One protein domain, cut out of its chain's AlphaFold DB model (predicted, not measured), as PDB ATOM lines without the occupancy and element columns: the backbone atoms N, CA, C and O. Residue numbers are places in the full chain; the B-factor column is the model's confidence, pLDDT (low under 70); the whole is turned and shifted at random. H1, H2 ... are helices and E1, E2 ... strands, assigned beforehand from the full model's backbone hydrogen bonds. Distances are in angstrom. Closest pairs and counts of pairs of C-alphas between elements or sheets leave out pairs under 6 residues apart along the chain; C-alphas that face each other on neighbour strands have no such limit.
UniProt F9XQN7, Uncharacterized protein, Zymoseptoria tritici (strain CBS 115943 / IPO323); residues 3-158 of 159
ATOM      1  N   GLN A   3      85.088 106.829 135.534       95.12
ATOM      2  CA  GLN A   3      84.668 106.682 136.925       95.12
ATOM      3  C   GLN A   3      85.867 106.704 137.869       95.12
ATOM      4  O   GLN A   3      86.926 106.169 137.542       95.12
ATOM      5  N   TYR A   4      85.699 107.314 139.040       95.44
ATOM      6  CA  TYR A   4      86.740 107.402 140.062       95.44
ATOM      7  C   TYR A   4      86.140 107.447 141.471       95.44
ATOM      8  O   TYR A   4      85.039 107.947 141.698       95.44
ATOM      9  N   ASN A   5      86.872 106.898 142.439       93.06
ATOM     10  CA  ASN A   5      86.427 106.850 143.827       93.06
ATOM     11  C   ASN A   5      86.760 108.170 144.541       93.06
ATOM     12  O   ASN A   5      87.895 108.640 144.478       93.06
ATOM     13  N   GLU A   6      85.791 108.742 145.258       92.25
ATOM     14  CA  GLU A   6      86.005 109.962 146.047       92.25
ATOM     15  C   GLU A   6      86.950 109.762 147.240       92.25
ATOM     16  O   GLU A   6      87.520 110.724 147.755       92.25
ATOM     17  N   ASN A   7      87.140 108.510 147.675       89.44
ATOM     18  CA  ASN A   7      88.019 108.127 148.781       89.44
ATOM     19  C   ASN A   7      87.781 108.938 150.079       89.44
ATOM     20  O   ASN A   7      88.702 109.200 150.854       89.44
ATOM     21  N   GLY A   8      86.537 109.371 150.294       88.94
ATOM     22  CA  GLY A   8      86.082 110.081 151.482       88.94
ATOM     23  C   GLY A   8      86.307 111.589 151.442       88.94
ATOM     24  O   GLY A   8      85.881 112.266 152.374       88.94
ATOM     25  N   HIS A   9      86.922 112.139 150.392       92.38
ATOM     26  CA  HIS A   9      87.185 113.577 150.305       92.38
ATOM     27  C   HIS A   9      85.909 114.418 150.171       92.38
ATOM     28  O   HIS A   9      85.906 115.600 150.513       92.38
ATOM     29  N   ILE A  10      84.815 113.813 149.707       93.75
ATOM     30  CA  ILE A  10      83.523 114.463 149.494       93.75
ATOM     31  C   ILE A  10      82.561 114.128 150.621       93.75
ATOM     32  O   ILE A  10      81.937 115.019 151.198       93.75
ATOM     33  N   THR A  11      82.432 112.849 150.973       93.06
ATOM     34  CA  THR A  11      81.455 112.448 151.988       93.06
ATOM     35  C   THR A  11      82.001 112.483 153.404       93.06
ATOM     36  O   THR A  11      81.201 112.486 154.338       93.06
ATOM     37  N   LYS A  12      83.318 112.570 153.605       90.62
ATOM     38  CA  LYS A  12      83.949 112.761 154.921       90.62
ATOM     39  C   LYS A  12      84.833 114.017 154.908       90.62
ATOM     40  O   LYS A  12      86.018 113.928 155.221       90.62
ATOM     41  N   PRO A  13      84.279 115.205 154.603       89.00
ATOM     42  CA  PRO A  13      85.076 116.404 154.340       89.00
ATOM     43  C   PRO A  13      85.869 116.898 155.557       89.00
ATOM     44  O   PRO A  13      86.848 117.616 155.407       89.00
ATOM     45  N   TRP A  14      85.496 116.489 156.772       88.38
ATOM     46  CA  TRP A  14      86.264 116.763 157.993       88.38
ATOM     47  C   TRP A  14      87.602 116.013 158.067       88.38
ATOM     48  O   TRP A  14      88.439 116.358 158.894       88.38
ATOM     49  N   ASN A  15      87.807 114.991 157.232       87.69
ATOM     50  CA  ASN A  15      89.099 114.319 157.086       87.69
ATOM     51  C   ASN A  15      90.032 115.067 156.124       87.69
ATOM     52  O   ASN A  15      91.204 114.706 156.006       87.69
ATOM     53  N   ASN A  16      89.526 116.081 155.422       88.19
ATOM     54  CA  ASN A  16      90.332 116.857 154.499       88.19
ATOM     55  C   ASN A  16      91.305 117.744 155.283       88.19
ATOM     56  O   ASN A  16      90.994 118.246 156.364       88.19
ATOM     57  N   GLY A  17      92.495 117.953 154.721       83.25
ATOM     58  CA  GLY A  17      93.461 118.894 155.281       83.25
ATOM     59  C   GLY A  17      92.930 120.333 155.302       83.25
ATOM     60  O   GLY A  17      91.934 120.672 154.661       83.25
ATOM     61  N   TYR A  18      93.632 121.210 156.017       84.81
ATOM     62  CA  TYR A  18      93.262 122.621 156.101       84.81
ATOM     63  C   TYR A  18      93.273 123.321 154.730       84.81
ATOM     64  O   TYR A  18      94.066 123.008 153.835       84.81
ATOM     65  N   GLY A  19      92.387 124.310 154.588       87.56
ATOM     66  CA  GLY A  19      92.336 125.198 153.426       87.56
ATOM     67  C   GLY A  19      91.631 124.632 152.191       87.56
ATOM     68  O   GLY A  19      91.691 125.263 151.141       87.56
ATOM     69  N   LYS A  20      90.965 123.473 152.277       91.81
ATOM     70  CA  LYS A  20      90.112 122.965 151.191       91.81
ATOM     71  C   LYS A  20      88.775 123.699 151.184       91.81
ATOM     72  O   LYS A  20      87.995 123.566 152.122       91.81
ATOM     73  N   THR A  21      88.538 124.493 150.147       88.00
ATOM     74  CA  THR A  21      87.327 125.320 150.009       88.00
ATOM     75  C   THR A  21      86.217 124.638 149.216       88.00
ATOM     76  O   THR A  21      85.052 124.982 149.386       88.00
ATOM     77  N   ASP A  22      86.568 123.673 148.369       91.75
ATOM     78  CA  ASP A  22      85.659 122.933 147.492       91.75
ATOM     79  C   ASP A  22      86.178 121.503 147.249       91.75
ATOM     80  O   ASP A  22      87.128 121.061 147.899       91.75
ATOM     81  N   ALA A  23      85.529 120.763 146.347       94.12
ATOM     82  CA  ALA A  23      85.891 119.402 145.942       94.12
ATOM     83  C   ALA A  23      87.081 119.335 144.963       94.12
ATOM     84  O   ALA A  23      87.578 118.252 144.664       94.12
ATOM     85  N   GLY A  24      87.540 120.471 144.442       96.06
ATOM     86  CA  GLY A  24      88.490 120.555 143.344       96.06
ATOM     87  C   GLY A  24      87.849 120.326 141.978       96.06
ATOM     88  O   GLY A  24      86.667 120.006 141.838       96.06
ATOM     89  N   THR A  25      88.666 120.487 140.943       98.19
ATOM     90  CA  THR A  25      88.251 120.392 139.541       98.19
ATOM     91  C   THR A  25      88.970 119.232 138.867       98.19
ATOM     92  O   THR A  25      90.189 119.093 138.970       98.19
ATOM     93  N   VAL A  26      88.219 118.417 138.138       98.44
ATOM     94  CA  VAL A  26      88.738 117.386 137.245       98.44
ATOM     95  C   VAL A  26      88.927 117.957 135.848       98.44
ATOM     96  O   VAL A  26      88.064 118.649 135.307       98.44
ATOM     97  N   PHE A  27      90.058 117.612 135.250       98.69
ATOM     98  CA  PHE A  27      90.396 117.861 133.861       98.69
ATOM     99  C   PHE A  27      90.719 116.524 133.207       98.69
ATOM    100  O   PHE A  27      91.443 115.708 133.778       98.69
ATOM    101  N   VAL A  28      90.199 116.306 132.005       98.62
ATOM    102  CA  VAL A  28      90.566 115.145 131.193       98.62
ATOM    103  C   VAL A  28      91.122 115.642 129.882       98.62
ATOM    104  O   VAL A  28      90.457 116.383 129.157       98.62
ATOM    105  N   TYR A  29      92.341 115.222 129.588       98.62
ATOM    106  CA  TYR A  29      93.033 115.501 128.341       98.62
ATOM    107  C   TYR A  29      93.137 114.226 127.520       98.62
ATOM    108  O   TYR A  29      93.119 113.136 128.090       98.62
ATOM    109  N   GLY A  30      93.298 114.350 126.206       97.62
ATOM    110  CA  GLY A  30      93.594 113.185 125.381       97.62
ATOM    111  C   GLY A  30      94.377 113.476 124.113       97.62
ATOM    112  O   GLY A  30      94.410 114.609 123.624       97.62
ATOM    113  N   THR A  31      95.023 112.427 123.611       97.44
ATOM    114  CA  THR A  31      95.903 112.429 122.435       97.44
ATOM    115  C   THR A  31      95.942 111.039 121.793       97.44
ATOM    116  O   THR A  31      95.809 110.030 122.482       97.44
ATOM    117  N   ASN A  32      96.150 110.985 120.480       95.44
ATOM    118  CA  ASN A  32      96.501 109.768 119.739       95.44
ATOM    119  C   ASN A  32      98.020 109.645 119.497       95.44
ATOM    120  O   ASN A  32      98.461 108.736 118.802       95.44
ATOM    121  N   ASP A  33      98.800 110.584 120.027       95.81
ATOM    122  CA  ASP A  33     100.254 110.681 119.895       95.81
ATOM    123  C   ASP A  33     100.856 110.894 121.292       95.81
ATOM    124  O   ASP A  33     101.377 111.966 121.605       95.81
ATOM    125  N   SER A  34     100.647 109.934 122.200       96.12
ATOM    126  CA  SER A  34     101.208 109.970 123.557       96.12
ATOM    127  C   SER A  34     102.685 109.589 123.548       96.12
ATOM    128  O   SER A  34     103.153 108.822 122.708       96.12
ATOM    129  N   LEU A  35     103.446 110.146 124.492       96.50
ATOM    130  CA  LEU A  35     104.877 109.899 124.618       96.50
ATOM    131  C   LEU A  35     105.217 109.377 126.017       96.50
ATOM    132  O   LEU A  35     104.695 109.888 127.007       96.50
ATOM    133  N   PRO A  36     106.196 108.462 126.148       94.50
ATOM    134  CA  PRO A  36     106.701 108.036 127.457       94.50
ATOM    135  C   PRO A  36     107.270 109.180 128.313       94.50
ATOM    136  O   PRO A  36     107.430 109.036 129.519       94.50
ATOM    137  N   SER A  37     107.622 110.305 127.683       95.31
ATOM    138  CA  SER A  37     108.145 111.512 128.328       95.31
ATOM    139  C   SER A  37     107.066 112.542 128.675       95.31
ATOM    140  O   SER A  37     107.403 113.644 129.123       95.31
ATOM    141  N   ASP A  38     105.788 112.216 128.465       96.38
ATOM    142  CA  ASP A  38     104.684 113.091 128.832       96.38
ATOM    143  C   ASP A  38     104.700 113.382 130.331       96.38
ATOM    144  O   ASP A  38     104.766 112.497 131.183       96.38
ATOM    145  N   ALA A  39     104.643 114.671 130.650       95.75
ATOM    146  CA  ALA A  39     104.704 115.175 132.009       95.75
ATOM    147  C   ALA A  39     103.466 116.025 132.277       95.75
ATOM    148  O   ALA A  39     103.124 116.900 131.477       95.75
ATOM    149  N   VAL A  40     102.824 115.818 133.430       95.25
ATOM    150  CA  VAL A  40     101.578 116.515 133.793       95.25
ATOM    151  C   VAL A  40     101.722 118.039 133.718       95.25
ATOM    152  O   VAL A  40     100.795 118.718 133.298       95.25
ATOM    153  N   GLN A  41     102.905 118.587 134.017       95.44
ATOM    154  CA  GLN A  41     103.187 120.027 133.968       95.44
ATOM    155  C   GLN A  41     103.201 120.601 132.541       95.44
ATOM    156  O   GLN A  41     103.069 121.808 132.372       95.44
ATOM    157  N   ARG A  42     103.389 119.756 131.518       97.06
ATOM    158  CA  ARG A  42     103.351 120.147 130.099       97.06
ATOM    159  C   ARG A  42     101.974 119.952 129.460       97.06
ATOM    160  O   ARG A  42     101.775 120.411 128.343       97.06
ATOM    161  N   ILE A  43     101.050 119.294 130.162       98.19
ATOM    162  CA  ILE A  43      99.705 118.956 129.679       98.19
ATOM    163  C   ILE A  43      98.648 119.769 130.436       98.19
ATOM    164  O   ILE A  43      97.858 120.494 129.827       98.19
ATOM    165  N   HIS A  44      98.641 119.685 131.769       98.38
ATOM    166  CA  HIS A  44      97.611 120.280 132.620       98.38
ATOM    167  C   HIS A  44      97.625 121.806 132.541       98.38
ATOM    168  O   HIS A  44      98.645 122.432 132.820       98.38
ATOM    169  N   LYS A  45      96.485 122.404 132.171       97.88
ATOM    170  CA  LYS A  45      96.315 123.845 131.900       97.88
ATOM    171  C   LYS A  45      97.209 124.385 130.768       97.88
ATOM    172  O   LYS A  45      97.328 125.598 130.620       97.88
ATOM    173  N   VAL A  46      97.798 123.499 129.961       98.44
ATOM    174  CA  VAL A  46      98.636 123.833 128.799       98.44
ATOM    175  C   VAL A  46      97.959 123.394 127.503       98.44
ATOM    176  O   VAL A  46      97.866 124.185 126.567       98.44
ATOM    177  N   TRP A  47      97.454 122.159 127.444       98.50
ATOM    178  CA  TRP A  47      96.621 121.707 126.331       98.50
ATOM    179  C   TRP A  47      95.232 122.343 126.414       98.50
ATOM    180  O   TRP A  47      94.569 122.326 127.452       98.50
ATOM    181  N   THR A  48      94.788 122.913 125.299       98.56
ATOM    182  CA  THR A  48      93.523 123.647 125.180       98.56
ATOM    183  C   THR A  48      92.466 122.799 124.474       98.56
ATOM    184  O   THR A  48      92.779 121.804 123.822       98.56
ATOM    185  N   ALA A  49      91.188 123.158 124.616       97.69
ATOM    186  CA  ALA A  49      90.083 122.385 124.038       97.69
ATOM    187  C   ALA A  49      90.096 122.369 122.495       97.69
ATOM    188  O   ALA A  49      89.703 121.382 121.878       97.69
ATOM    189  N   ASP A  50      90.602 123.435 121.874       97.06
ATOM    190  CA  ASP A  50      90.790 123.552 120.423       97.06
ATOM    191  C   ASP A  50      92.043 122.812 119.904       97.06
ATOM    192  O   ASP A  50      92.264 122.761 118.697       97.06
ATOM    193  N   GLY A  51      92.856 122.224 120.792       97.19
ATOM    194  CA  GLY A  51      94.063 121.469 120.441       97.19
ATOM    195  C   GLY A  51      95.251 122.324 119.990       97.19
ATOM    196  O   GLY A  51      96.198 121.795 119.413       97.19
ATOM    197  N   THR A  52      95.221 123.641 120.216       97.88
ATOM    198  CA  THR A  52      96.295 124.553 119.779       97.88
ATOM    199  C   THR A  52      97.346 124.835 120.855       97.88
ATOM    200  O   THR A  52      98.423 125.352 120.540       97.88
ATOM    201  N   GLY A  53      97.050 124.486 122.108       97.56
ATOM    202  CA  GLY A  53      97.907 124.676 123.272       97.56
ATOM    203  C   GLY A  53      99.071 123.688 123.370       97.56
ATOM    204  O   GLY A  53      99.033 122.575 122.843       97.56
ATOM    205  N   GLY A  54     100.118 124.099 124.087       96.69
ATOM    206  CA  GLY A  54     101.322 123.294 124.291       96.69
ATOM    207  C   GLY A  54     102.022 122.919 122.987       96.69
ATOM    208  O   GLY A  54     102.297 123.764 122.137       96.69
ATOM    209  N   ASP A  55     102.321 121.635 122.850       97.00
ATOM    210  CA  ASP A  55     102.955 121.030 121.678       97.00
ATOM    211  C   ASP A  55     101.956 120.540 120.617       97.00
ATOM    212  O   ASP A  55     102.371 119.949 119.623       97.00
ATOM    213  N   ARG A  56     100.657 120.826 120.795       97.38
ATOM    214  CA  ARG A  56      99.574 120.542 119.835       97.38
ATOM    215  C   ARG A  56      99.325 119.061 119.543       97.38
ATOM    216  O   ARG A  56      98.626 118.748 118.582       97.38
ATOM    217  N   ARG A  57      99.865 118.148 120.355       96.88
ATOM    218  CA  ARG A  57      99.603 116.706 120.205       96.88
ATOM    219  C   ARG A  57      98.247 116.300 120.770       96.88
ATOM    220  O   ARG A  57      97.594 115.418 120.227       96.88
ATOM    221  N   GLY A  58      97.790 116.967 121.824       97.50
ATOM    222  CA  GLY A  58      96.516 116.655 122.457       97.50
ATOM    223  C   GLY A  58      95.652 117.868 122.750       97.50
ATOM    224  O   GLY A  58      95.927 118.992 122.331       97.50
ATOM    225  N   ARG A  59      94.546 117.614 123.447       98.25
ATOM    226  CA  ARG A  59      93.528 118.626 123.755       98.25
ATOM    227  C   ARG A  59      92.849 118.363 125.092       98.25
ATOM    228  O   ARG A  59      92.857 117.239 125.591       98.25
ATOM    229  N   LEU A  60      92.227 119.400 125.642       98.56
ATOM    230  CA  LEU A  60      91.298 119.279 126.766       98.56
ATOM    231  C   LEU A  60      89.956 118.718 126.270       98.56
ATOM    232  O   LEU A  60      89.354 119.280 125.360       98.56
ATOM    233  N   LEU A  61      89.484 117.634 126.880       98.25
ATOM    234  CA  LEU A  61      88.234 116.946 126.530       98.25
ATOM    235  C   LEU A  61      87.120 117.195 127.546       98.25
ATOM    236  O   LEU A  61      85.949 117.220 127.187       98.25
ATOM    237  N   TYR A  62      87.479 117.373 128.818       98.31
ATOM    238  CA  TYR A  62      86.520 117.605 129.894       98.31
ATOM    239  C   TYR A  62      87.115 118.506 130.967       98.31
ATOM    240  O   TYR A  62      88.287 118.372 131.321       98.31
ATOM    241  N   ARG A  63      86.278 119.385 131.518       98.06
ATOM    242  CA  ARG A  63      86.549 120.150 132.733       98.06
ATOM    243  C   ARG A  63      85.266 120.238 133.550       98.06
ATOM    244  O   ARG A  63      84.262 120.723 133.035       98.06
ATOM    245  N   GLY A  64      85.320 119.841 134.813       97.19
ATOM    246  CA  GLY A  64      84.175 119.908 135.718       97.19
ATOM    247  C   GLY A  64      84.577 119.646 137.161       97.19
ATOM    248  O   GLY A  64      85.749 119.403 137.444       97.19
ATOM    249  N   ASP A  65      83.619 119.711 138.075       97.38
ATOM    250  CA  ASP A  65      83.878 119.449 139.489       97.38
ATOM    251  C   ASP A  65      84.248 117.976 139.712       97.38
ATOM    252  O   ASP A  65      83.795 117.089 138.985       97.38
ATOM    253  N   PHE A  66      85.102 117.710 140.703       97.56
ATOM    254  CA  PHE A  66      85.423 116.333 141.093       97.56
ATOM    255  C   PHE A  66      84.194 115.608 141.657       97.56
ATOM    256  O   PHE A  66      83.970 114.439 141.346       97.56
ATOM    257  N   ASP A  67      83.399 116.317 142.460       97.00
ATOM    258  CA  ASP A  67      82.123 115.844 142.992       97.00
ATOM    259  C   ASP A  67      81.009 116.025 141.955       97.00
ATOM    260  O   ASP A  67      80.603 117.145 141.657       97.00
ATOM    261  N   ASP A  68      80.464 114.920 141.449       95.56
ATOM    262  CA  ASP A  68      79.321 114.927 140.524       95.56
ATOM    263  C   ASP A  68      77.964 115.141 141.234       95.56
ATOM    264  O   ASP A  68      76.893 115.100 140.616       95.56
ATOM    265  N   GLY A  69      77.995 115.335 142.557       95.62
ATOM    266  CA  GLY A  69      76.836 115.530 143.420       95.62
ATOM    267  C   GLY A  69      76.069 114.247 143.743       95.62
ATOM    268  O   GLY A  69      75.041 114.305 144.429       95.62
ATOM    269  N   ARG A  70      76.537 113.091 143.261       95.62
ATOM    270  CA  ARG A  70      75.878 111.787 143.412       95.62
ATOM    271  C   ARG A  70      76.747 110.793 144.153       95.62
ATOM    272  O   ARG A  70      76.215 110.073 144.992       95.62
ATOM    273  N   CYS A  71      78.043 110.767 143.867       95.12
ATOM    274  CA  CYS A  71      78.963 109.763 144.375       95.12
ATOM    275  C   CYS A  71      79.109 109.771 145.894       95.12
ATOM    276  O   CYS A  71      78.875 110.778 146.569       95.12
ATOM    277  N   TYR A  72      79.479 108.626 146.452       94.12
ATOM    278  CA  TYR A  72      79.688 108.472 147.882       94.12
ATOM    279  C   TYR A  72      80.494 107.214 148.210       94.12
ATOM    280  O   TYR A  72      80.431 106.208 147.498       94.12
ATOM    281  N   GLN A  73      81.168 107.236 149.359       89.62
ATOM    282  CA  GLN A  73      81.873 106.087 149.908       89.62
ATOM    283  C   GLN A  73      81.205 105.520 151.170       89.62
ATOM    284  O   GLN A  73      81.011 106.190 152.186       89.62
ATOM    285  N   TYR A  74      80.915 104.226 151.105       82.25
ATOM    286  CA  TYR A  74      80.527 103.339 152.188       82.25
ATOM    287  C   TYR A  74      81.770 102.634 152.745       82.25
ATOM    288  O   TYR A  74      82.638 102.166 152.013       82.25
ATOM    289  N   THR A  75      81.867 102.531 154.068       65.94
ATOM    290  CA  THR A  75      82.879 101.689 154.724       65.94
ATOM    291  C   THR A  75      82.208 100.508 155.408       65.94
ATOM    292  O   THR A  75      81.097 100.643 155.903       65.94
ATOM    293  N   THR A  76      82.900  99.372 155.492       54.94
ATOM    294  CA  THR A  76      82.370  98.089 155.993       54.94
ATOM    295  C   THR A  76      82.048  98.044 157.493       54.94
ATOM    296  O   THR A  76      81.451  97.075 157.953       54.94
ATOM    297  N   ALA A  77      82.393  99.072 158.276       55.19
ATOM    298  CA  ALA A  77      81.982  99.176 159.676       55.19
ATOM    299  C   ALA A  77      80.612  99.866 159.788       55.19
ATOM    300  O   ALA A  77      80.426 100.981 159.301       55.19
ATOM    301  N   SER A  78      79.672  99.235 160.492       46.59
ATOM    302  CA  SER A  78      78.280  99.669 160.712       46.59
ATOM    303  C   SER A  78      78.109 101.018 161.442       46.59
ATOM    304  O   SER A  78      76.991 101.516 161.552       46.59
ATOM    305  N   SER A  79      79.201 101.648 161.884       50.22
ATOM    306  CA  SER A  79      79.275 103.003 162.455       50.22
ATOM    307  C   SER A  79      79.966 104.036 161.538       50.22
ATOM    308  O   SER A  79      80.180 105.172 161.952       50.22
ATOM    309  N   GLY A  80      80.342 103.665 160.305       55.66
ATOM    310  CA  GLY A  80      81.318 104.392 159.476       55.66
ATOM    311  C   GLY A  80      80.779 105.262 158.329       55.66
ATOM    312  O   GLY A  80      81.583 105.810 157.563       55.66
ATOM    313  N   PHE A  81      79.457 105.404 158.185       71.94
ATOM    314  CA  PHE A  81      78.848 106.249 157.149       71.94
ATOM    315  C   PHE A  81      78.682 107.687 157.628       71.94
ATOM    316  O   PHE A  81      78.128 107.940 158.699       71.94
ATOM    317  N   SER A  82      79.097 108.644 156.805       87.56
ATOM    318  CA  SER A  82      78.749 110.036 157.053       87.56
ATOM    319  C   SER A  82      77.264 110.285 156.802       87.56
ATOM    320  O   SER A  82      76.614 109.601 156.006       87.56
ATOM    321  N   ALA A  83      76.718 111.326 157.432       91.00
ATOM    322  CA  ALA A  83      75.376 111.806 157.109       91.00
ATOM    323  C   ALA A  83      75.238 112.155 155.610       91.00
ATOM    324  O   ALA A  83      74.183 111.915 155.025       91.00
ATOM    325  N   ILE A  84      76.317 112.646 154.986       92.56
ATOM    326  CA  ILE A  84      76.374 112.980 153.557       92.56
ATOM    327  C   ILE A  84      76.227 111.714 152.701       92.56
ATOM    328  O   ILE A  84      75.343 111.666 151.847       92.56
ATOM    329  N   ALA A  85      77.027 110.672 152.959       92.44
ATOM    330  CA  ALA A  85      76.950 109.405 152.230       92.44
ATOM    331  C   ALA A  85      75.564 108.758 152.373       92.44
ATOM    332  O   ALA A  85      74.959 108.370 151.377       92.44
ATOM    333  N   ASN A  86      75.013 108.735 153.593       90.75
ATOM    334  CA  ASN A  86      73.672 108.206 153.854       90.75
ATOM    335  C   ASN A  86      72.576 108.969 153.095       90.75
ATOM    336  O   ASN A  86      71.629 108.364 152.594       90.75
ATOM    337  N   ALA A  87      72.668 110.300 153.025       93.19
ATOM    338  CA  ALA A  87      71.706 111.111 152.286       93.19
ATOM    339  C   ALA A  87      71.803 110.868 150.772       93.19
ATOM    340  O   ALA A  87      70.771 110.737 150.111       93.19
ATOM    341  N   ARG A  88      73.025 110.756 150.234       94.31
ATOM    342  CA  ARG A  88      73.251 110.474 148.810       94.31
ATOM    343  C   ARG A  88      72.766 109.086 148.423       94.31
ATOM    344  O   ARG A  88      71.973 108.994 147.498       94.31
ATOM    345  N   ALA A  89      73.117 108.046 149.174       91.94
ATOM    346  CA  ALA A  89      72.696 106.676 148.879       91.94
ATOM    347  C   ALA A  89      71.173 106.474 148.907       91.94
ATOM    348  O   ALA A  89      70.634 105.686 148.136       91.94
ATOM    349  N   LYS A  90      70.450 107.221 149.757       92.00
ATOM    350  CA  LYS A  90      68.976 107.230 149.741       92.00
ATOM    351  C   LYS A  90      68.399 107.801 148.443       92.00
ATOM    352  O   LYS A  90      67.312 107.401 148.042       92.00
ATOM    353  N   LYS A  91      69.088 108.762 147.820       95.62
ATOM    354  CA  LYS A  91      68.641 109.453 146.600       95.62
ATOM    355  C   LYS A  91      69.164 108.793 145.323       95.62
ATOM    356  O   LYS A  91      68.469 108.784 144.313       95.62
ATOM    357  N   PHE A  92      70.378 108.264 145.380       94.31
ATOM    358  CA  PHE A  92      71.109 107.654 144.281       94.31
ATOM    359  C   PHE A  92      71.565 106.264 144.732       94.31
ATOM    360  O   PHE A  92      72.648 106.138 145.296       94.31
ATOM    361  N   PRO A  93      70.739 105.222 144.560       89.81
ATOM    362  CA  PRO A  93      71.135 103.871 144.926       89.81
ATOM    363  C   PRO A  93      72.370 103.427 144.130       89.81
ATOM    364  O   PRO A  93      72.371 103.488 142.901       89.81
ATOM    365  N   GLY A  94      73.417 103.004 144.835       87.94
ATOM    366  CA  GLY A  94      74.619 102.413 144.245       87.94
ATOM    367  C   GLY A  94      74.409 100.969 143.766       87.94
ATOM    368  O   GLY A  94      73.316 100.417 143.921       87.94
ATOM    369  N   PRO A  95      75.455 100.330 143.215       89.06
ATOM    370  CA  PRO A  95      75.369  99.000 142.609       89.06
ATOM    371  C   PRO A  95      75.130  97.872 143.635       89.06
ATOM    372  O   PRO A  95      74.522  96.855 143.306       89.06
ATOM    373  N   GLY A  96      75.511  98.076 144.902       85.69
ATOM    374  CA  GLY A  96      75.173  97.190 146.022       85.69
ATOM    375  C   GLY A  96      76.309  96.251 146.439       85.69
ATOM    376  O   GLY A  96      77.334  96.141 145.783       85.69
ATOM    377  N   SER A  97      76.151  95.546 147.563       84.81
ATOM    378  CA  SER A  97      77.245  94.783 148.203       84.81
ATOM    379  C   SER A  97      77.807  93.609 147.391       84.81
ATOM    380  O   SER A  97      78.834  93.064 147.780       84.81
ATOM    381  N   ASN A  98      77.127  93.196 146.321       88.19
ATOM    382  CA  ASN A  98      77.562  92.099 145.454       88.19
ATOM    383  C   ASN A  98      78.436  92.575 144.286       88.19
ATOM    384  O   ASN A  98      78.987  91.738 143.577       88.19
ATOM    385  N   ASP A  99      78.541  93.887 144.072       90.19
ATOM    386  CA  ASP A  99      79.452  94.467 143.091       90.19
ATOM    387  C   ASP A  99      80.894  94.317 143.597       90.19
ATOM    388  O   ASP A  99      81.226  94.744 144.706       90.19
ATOM    389  N   THR A 100      81.739  93.639 142.823       89.31
ATOM    390  CA  THR A 100      83.097  93.271 143.244       89.31
ATOM    391  C   THR A 100      84.083  94.433 143.192       89.31
ATOM    392  O   THR A 100      85.130  94.380 143.838       89.31
ATOM    393  N   GLU A 101      83.750  95.486 142.452       88.31
ATOM    394  CA  GLU A 101      84.604  96.628 142.174       88.31
ATOM    395  C   GLU A 101      84.271  97.804 143.099       88.31
ATOM    396  O   GLU A 101      85.136  98.330 143.804       88.31
ATOM    397  N   GLN A 102      83.006  98.219 143.115       88.50
ATOM    398  CA  GLN A 102      82.516  99.364 143.879       88.50
ATOM    399  C   GLN A 102      81.898  98.938 145.211       88.50
ATOM    400  O   GLN A 102      81.882  99.731 146.160       88.50
ATOM    401  N   GLY A 103      81.399  97.705 145.316       88.56
ATOM    402  CA  GLY A 103      80.586  97.276 146.449       88.56
ATOM    403  C   GLY A 103      79.421  98.238 146.681       88.56
ATOM    404  O   GLY A 103      78.710  98.646 145.768       88.56
ATOM    405  N   GLN A 104      79.225  98.666 147.925       88.44
ATOM    406  CA  GLN A 104      78.151  99.612 148.247       88.44
ATOM    407  C   GLN A 104      78.446 101.065 147.843       88.44
ATOM    408  O   GLN A 104      77.557 101.903 147.980       88.44
ATOM    409  N   ASN A 105      79.660 101.383 147.385       90.88
ATOM    410  CA  ASN A 105      80.032 102.738 146.976       90.88
ATOM    411  C   ASN A 105      79.356 103.119 145.661       90.88
ATOM    412  O   ASN A 105      79.092 102.259 144.829       90.88
ATOM    413  N   LEU A 106      79.165 104.418 145.443       94.19
ATOM    414  CA  LEU A 106      78.868 104.954 144.119       94.19
ATOM    415  C   LEU A 106      80.041 105.836 143.695       94.19
ATOM    416  O   LEU A 106      80.310 106.843 144.349       94.19
ATOM    417  N   TRP A 107      80.765 105.445 142.647       95.62
ATOM    418  CA  TRP A 107      81.893 106.227 142.131       95.62
ATOM    419  C   TRP A 107      81.434 107.506 141.426       95.62
ATOM    420  O   TRP A 107      80.344 107.555 140.858       95.62
ATOM    421  N   CYS A 108      82.273 108.541 141.477       96.69
ATOM    422  CA  CYS A 108      82.034 109.793 140.768       96.69
ATOM    423  C   CYS A 108      82.274 109.596 139.277       96.69
ATOM    424  O   CYS A 108      83.106 108.776 138.876       96.69
ATOM    425  N   VAL A 109      81.549 110.361 138.467       96.00
ATOM    426  CA  VAL A 109      81.546 110.227 137.014       96.00
ATOM    427  C   VAL A 109      81.993 111.517 136.328       96.00
ATOM    428  O   VAL A 109      81.509 112.600 136.638       96.00
ATOM    429  N   ALA A 110      82.841 111.370 135.308       96.25
ATOM    430  CA  ALA A 110      83.049 112.381 134.278       96.25
ATOM    431  C   ALA A 110      82.629 111.834 132.904       96.25
ATOM    432  O   ALA A 110      83.173 110.836 132.408       96.25
ATOM    433  N   ASP A 111      81.674 112.507 132.264       95.38
ATOM    434  CA  ASP A 111      81.240 112.188 130.904       95.38
ATOM    435  C   ASP A 111      82.152 112.869 129.883       95.38
ATOM    436  O   ASP A 111      82.002 114.038 129.534       95.38
ATOM    437  N   VAL A 112      83.142 112.105 129.423       94.88
ATOM    438  CA  VAL A 112      84.148 112.552 128.459       94.88
ATOM    439  C   VAL A 112      83.762 112.102 127.057       94.88
ATOM    440  O   VAL A 112      83.581 110.907 126.811       94.88
ATOM    441  N   THR A 113      83.684 113.052 126.129       93.25
ATOM    442  CA  THR A 113      83.544 112.774 124.697       93.25
ATOM    443  C   THR A 113      84.920 112.769 124.046       93.25
ATOM    444  O   THR A 113      85.630 113.775 124.070       93.25
ATOM    445  N   VAL A 114      85.297 111.637 123.459       91.62
ATOM    446  CA  VAL A 114      86.507 111.529 122.635       91.62
ATOM    447  C   VAL A 114      86.192 111.910 121.181       91.62
ATOM    448  O   VAL A 114      85.037 111.793 120.761       91.62
ATOM    449  N   PRO A 115      87.178 112.384 120.399       90.56
ATOM    450  CA  PRO A 115      86.987 112.642 118.975       90.56
ATOM    451  C   PRO A 115      86.538 111.390 118.210       90.56
ATOM    452  O   PRO A 115      86.762 110.265 118.649       90.56
ATOM    453  N   SER A 116      85.941 111.585 117.031       90.00
ATOM    454  CA  SER A 116      85.729 110.472 116.100       90.00
ATOM    455  C   SER A 116      87.086 109.941 115.637       90.00
ATOM    456  O   SER A 116      87.960 110.717 115.246       90.00
ATOM    457  N   MET A 117      87.261 108.627 115.727       88.81
ATOM    458  CA  MET A 117      88.510 107.927 115.452       88.81
ATOM    459  C   MET A 117      88.214 106.611 114.733       88.81
ATOM    460  O   MET A 117      87.097 106.095 114.790       88.81
ATOM    461  N   GLU A 118      89.222 106.061 114.065       92.38
ATOM    462  CA  GLU A 118      89.107 104.762 113.403       92.38
ATOM    463  C   GLU A 118      88.961 103.630 114.429       92.38
ATOM    464  O   GLU A 118      89.591 103.639 115.489       92.38
ATOM    465  N   ILE A 119      88.141 102.626 114.115       92.94
ATOM    466  CA  ILE A 119      87.997 101.434 114.961       92.94
ATOM    467  C   ILE A 119      89.360 100.743 115.090       92.94
ATOM    468  O   ILE A 119      90.067 100.553 114.104       92.94
ATOM    469  N   GLY A 120      89.722 100.353 116.311       91.88
ATOM    470  CA  GLY A 120      91.000  99.720 116.631       91.88
ATOM    471  C   GLY A 120      92.130 100.696 116.949       91.88
ATOM    472  O   GLY A 120      93.161 100.252 117.454       91.88
ATOM    473  N   SER A 121      91.942 101.999 116.719       93.38
ATOM    474  CA  SER A 121      92.915 103.013 117.128       93.38
ATOM    475  C   SER A 121      93.026 103.117 118.652       93.38
ATOM    476  O   SER A 121      92.070 102.851 119.393       93.38
ATOM    477  N   GLU A 122      94.219 103.493 119.106       94.69
ATOM    478  CA  GLU A 122      94.513 103.761 120.509       94.69
ATOM    479  C   GLU A 122      94.436 105.259 120.794       94.69
ATOM    480  O   GLU A 122      94.739 106.103 119.945       94.69
ATOM    481  N   TYR A 123      94.000 105.583 122.004       95.81
ATOM    482  CA  TYR A 123      93.880 106.946 122.482       95.81
ATOM    483  C   TYR A 123      94.289 106.995 123.946       95.81
ATOM    484  O   TYR A 123      93.782 106.223 124.759       95.81
ATOM    485  N   SER A 124      95.183 107.906 124.295       97.25
ATOM    486  CA  SER A 124      95.619 108.086 125.674       97.25
ATOM    487  C   SER A 124      94.808 109.196 126.321       97.25
ATOM    488  O   SER A 124      94.650 110.279 125.752       97.25
ATOM    489  N   LEU A 125      94.313 108.934 127.526       97.75
ATOM    490  CA  LEU A 125      93.639 109.898 128.382       97.75
ATOM    491  C   LEU A 125      94.509 110.212 129.597       97.75
ATOM    492  O   LEU A 125      95.071 109.315 130.225       97.75
ATOM    493  N   TYR A 126      94.548 111.485 129.978       98.19
ATOM    494  CA  TYR A 126      95.168 111.952 131.216       98.19
ATOM    495  C   TYR A 126      94.070 112.548 132.082       98.19
ATOM    496  O   TYR A 126      93.509 113.595 131.752       98.19
ATOM    497  N   TRP A 127      93.752 111.869 133.178       98.44
ATOM    498  CA  TRP A 127      92.829 112.365 134.186       98.44
ATOM    499  C   TRP A 127      93.634 113.108 135.247       98.44
ATOM    500  O   TRP A 127      94.579 112.552 135.808       98.44
ATOM    501  N   VAL A 128      93.267 114.360 135.507       98.50
ATOM    502  CA  VAL A 128      93.934 115.237 136.468       98.50
ATOM    503  C   VAL A 128      92.893 115.822 137.413       98.50
ATOM    504  O   VAL A 128      91.951 116.469 136.967       98.50
ATOM    505  N   TRP A 129      93.084 115.647 138.716       98.38
ATOM    506  CA  TRP A 129      92.306 116.314 139.754       98.38
ATOM    507  C   TRP A 129      93.151 117.395 140.416       98.38
ATOM    508  O   TRP A 129      94.160 117.113 141.062       98.38
ATOM    509  N   ASP A 130      92.737 118.641 140.210       97.31
ATOM    510  CA  ASP A 130      93.351 119.837 140.774       97.31
ATOM    511  C   ASP A 130      92.555 120.268 142.008       97.31
ATOM    512  O   ASP A 130      91.397 120.681 141.899       97.31
ATOM    513  N   TRP A 131      93.162 120.131 143.184       96.31
ATOM    514  CA  TRP A 131      92.496 120.347 144.464       96.31
ATOM    515  C   TRP A 131      93.370 121.170 145.409       96.31
ATOM    516  O   TRP A 131      93.906 120.642 146.381       96.31
ATOM    517  N   PRO A 132      93.586 122.464 145.136       95.12
ATOM    518  CA  PRO A 132      94.497 123.291 145.919       95.12
ATOM    519  C   PRO A 132      93.978 123.555 147.341       95.12
ATOM    520  O   PRO A 132      92.791 123.435 147.630       95.12
ATOM    521  N   SER A 133      94.884 123.927 148.246       93.94
ATOM    522  CA  SER A 133      94.527 124.509 149.546       93.94
ATOM    523  C   SER A 133      94.742 126.019 149.527       93.94
ATOM    524  O   SER A 133      95.781 126.483 149.068       93.94
ATOM    525  N   SER A 134      93.801 126.775 150.088       91.75
ATOM    526  CA  SER A 134      93.940 128.206 150.374       91.75
ATOM    527  C   SER A 134      94.201 128.405 151.866       91.75
ATOM    528  O   SER A 134      93.351 128.088 152.697       91.75
ATOM    529  N   ILE A 135      95.382 128.911 152.220       87.94
ATOM    530  CA  ILE A 135      95.812 129.114 153.609       87.94
ATOM    531  C   ILE A 135      95.958 130.613 153.863       87.94
ATOM    532  O   ILE A 135      96.774 131.270 153.219       87.94
ATOM    533  N   ALA A 136      95.171 131.149 154.795       84.75
ATOM    534  CA  ALA A 136      95.293 132.533 155.238       84.75
ATOM    535  C   ALA A 136      96.338 132.651 156.358       84.75
ATOM    536  O   ALA A 136      96.324 131.855 157.297       84.75
ATOM    537  N   ASP A 137      97.208 133.658 156.286       80.69
ATOM    538  CA  ASP A 137      98.254 133.917 157.291       80.69
ATOM    539  C   ASP A 137      97.804 134.851 158.435       80.69
ATOM    540  O   ASP A 137      98.590 135.198 159.313       80.69
ATOM    541  N   GLY A 138      96.535 135.273 158.427       75.00
ATOM    542  CA  GLY A 138      95.978 136.227 159.391       75.00
ATOM    543  C   GLY A 138      96.306 137.700 159.100       75.00
ATOM    544  O   GLY A 138      95.774 138.572 159.781       75.00
ATOM    545  N   LEU A 139      97.106 137.996 158.069       75.25
ATOM    546  CA  LEU A 139      97.504 139.346 157.640       75.25
ATOM    547  C   LEU A 139      96.873 139.744 156.296       75.25
ATOM    548  O   LEU A 139      97.387 140.608 155.590       75.25
ATOM    549  N   SER A 140      95.732 139.142 155.951       77.88
ATOM    550  CA  SER A 140      95.043 139.286 154.656       77.88
ATOM    551  C   SER A 140      95.776 138.673 153.454       77.88
ATOM    552  O   SER A 140      95.314 138.853 152.328       77.88
ATOM    553  N   HIS A 141      96.861 137.914 153.654       80.06
ATOM    554  CA  HIS A 141      97.477 137.153 152.568       80.06
ATOM    555  C   HIS A 141      96.900 135.739 152.529       80.06
ATOM    556  O   HIS A 141      96.762 135.066 153.552       80.06
ATOM    557  N   VAL A 142      96.578 135.279 151.319       84.44
ATOM    558  CA  VAL A 142      96.142 133.907 151.057       84.44
ATOM    559  C   VAL A 142      97.202 133.227 150.206       84.44
ATOM    560  O   VAL A 142      97.465 133.638 149.078       84.44
ATOM    561  N   THR A 143      97.811 132.179 150.752       88.75
ATOM    562  CA  THR A 143      98.733 131.311 150.018       88.75
ATOM    563  C   THR A 143      97.956 130.157 149.402       88.75
ATOM    564  O   THR A 143      97.244 129.440 150.107       88.75
ATOM    565  N   VAL A 144      98.115 129.961 148.094       90.25
ATOM    566  CA  VAL A 144      97.558 128.813 147.373       90.25
ATOM    567  C   VAL A 144      98.622 127.725 147.296       90.25
ATOM    568  O   VAL A 144      99.654 127.903 146.652       90.25
ATOM    569  N   VAL A 145      98.369 126.596 147.952       92.75
ATOM    570  CA  VAL A 145      99.230 125.411 147.900       92.75
ATOM    571  C   VAL A 145      98.641 124.436 146.879       92.75
ATOM    572  O   VAL A 145      97.548 123.910 147.115       92.75
ATOM    573  N   PRO A 146      99.316 124.193 145.741       92.94
ATOM    574  CA  PRO A 146      98.809 123.285 144.726       92.94
ATOM    575  C   PRO A 146      98.859 121.841 145.229       92.94
ATOM    576  O   PRO A 146      99.845 121.404 145.822       92.94
ATOM    577  N   GLN A 147      97.807 121.086 144.943       94.81
ATOM    578  CA  GLN A 147      97.775 119.644 145.132       94.81
ATOM    579  C   GLN A 147      97.073 119.049 143.922       94.81
ATOM    580  O   GLN A 147      95.938 119.409 143.612       94.81
ATOM    581  N   VAL A 148      97.790 118.181 143.221       96.56
ATOM    582  CA  VAL A 148      97.346 117.607 141.957       96.56
ATOM    583  C   VAL A 148      97.501 116.099 142.037       96.56
ATOM    584  O   VAL A 148      98.573 115.598 142.376       96.56
ATOM    585  N   TYR A 149      96.432 115.393 141.702       97.25
ATOM    586  CA  TYR A 149      96.430 113.951 141.503       97.25
ATOM    587  C   TYR A 149      96.254 113.672 140.022       97.25
ATOM    588  O   TYR A 149      95.530 114.387 139.333       97.25
ATOM    589  N   THR A 150      96.915 112.640 139.513       97.50
ATOM    590  CA  THR A 150      96.817 112.299 138.099       97.50
ATOM    591  C   THR A 150      96.928 110.803 137.899       97.50
ATOM    592  O   THR A 150      97.618 110.112 138.645       97.50
ATOM    593  N   THR A 151      96.266 110.324 136.857       96.25
ATOM    594  CA  THR A 151      96.496 109.002 136.281       96.25
ATOM    595  C   THR A 151      96.391 109.101 134.762       96.25
ATOM    596  O   THR A 151      95.728 110.004 134.244       96.25
ATOM    597  N   CYS A 152      97.052 108.198 134.051       95.44
ATOM    598  CA  CYS A 152      96.914 108.046 132.610       95.44
ATOM    599  C   CYS A 152      96.334 106.672 132.282       95.44
ATOM    600  O   CYS A 152      96.447 105.724 133.063       95.44
ATOM    601  N   MET A 153      95.671 106.583 131.136       95.69
ATOM    602  CA  MET A 153      95.094 105.341 130.641       95.69
ATOM    603  C   MET A 153      95.053 105.349 129.124       95.69
ATOM    604  O   MET A 153      94.657 106.345 128.521       95.69
ATOM    605  N   ASP A 154      95.405 104.218 128.534       95.75
ATOM    606  CA  ASP A 154      95.254 103.984 127.107       95.75
ATOM    607  C   ASP A 154      93.948 103.233 126.871       95.75
ATOM    608  O   ASP A 154      93.656 102.224 127.519       95.75
ATOM    609  N   ILE A 155      93.136 103.752 125.958       94.19
ATOM    610  CA  ILE A 155      91.881 103.142 125.539       94.19
ATOM    611  C   ILE A 155      91.980 102.738 124.074       94.19
ATOM    612  O   ILE A 155      92.683 103.365 123.282       94.19
ATOM    613  N   ARG A 156      91.229 101.704 123.704       93.69
ATOM    614  CA  ARG A 156      91.072 101.281 122.314       93.69
ATOM    615  C   ARG A 156      89.637 101.500 121.870       93.69
ATOM    616  O   ARG A 156      88.705 101.124 122.580       93.69
ATOM    617  N   VAL A 157      89.467 102.074 120.685       87.06
ATOM    618  CA  VAL A 157      88.144 102.279 120.087       87.06
ATOM    619  C   VAL A 157      87.619 100.948 119.556       87.06
ATOM    620  O   VAL A 157      88.274 100.290 118.747       87.06
ATOM    621  N   ILE A 158      86.434 100.551 120.015       88.19
ATOM    622  CA  ILE A 158      85.736  99.329 119.595       88.19
ATOM    623  C   ILE A 158      84.436  99.679 118.857       88.19
ATOM    624  O   ILE A 158      83.960 100.808 118.966       88.19
TER     625      ILE A 158
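AT A GLANCE: This is residues 3 to 158 of the 159 residues of an uncharacterized protein of Zymoseptoria tritici (strain CBS 115943 / IPO323) (UniProt F9XQN7). With little regular structure overall, a twisted antiparallel sheet, E2 E1 E4 E7, runs on through E4 and E7 into the hairpin E5 and E6, while long loops with H2 lie away from the sheet. The 156 printed residues, mixed class, hold E1 H1 E2 H2 E3 E4 E5 E6 E7, 57 residues in named elements. The outline is flat, 52 by 49 by 24 A, only just loose, close to compact (radius of gyration of the C-alphas 18.1 A).

IN THESE COORDINATES: The sheet holds E2, residues 58 to 65, E1, 25 to 31, E4, 122 to 130, 25.9 A, and E7, 148 to 156, 26.3 A. C-alpha 25 is at (88.251, 120.392, 139.541), C-alpha 156 at (91.072, 101.281, 122.314). E5 is 133 to 136, E6 142 to 145, E3 108 to 110, H1 40 to 43, H2 83 to 91.

HOW THE PARTS SIT: Within hydrogen-bond range are N 28 and O 62 of E1 and E2, 2.9 A, N 27 and O 128 of E1 and E4, 2.8 A, N 125 and O 153 of E4 and E7, 2.8 A, and N 143 and O 135 of E6 and E5, 2.8 A. E3 pairs with no named strand. H1 only grazes the sheet; H2 is not on it. Every O i to N i+4 pair of H2 is within range; H1 is too short for one.

THE WHOLE: The farthest C-alphas, Ile 119 and Leu 139, are 57.9 A apart. The printed part has no cut. The links H1 to E2, E2 to H2, H2 to E3 and E3 to E4 are long. Residues 75 to 80 have pLDDT under 70.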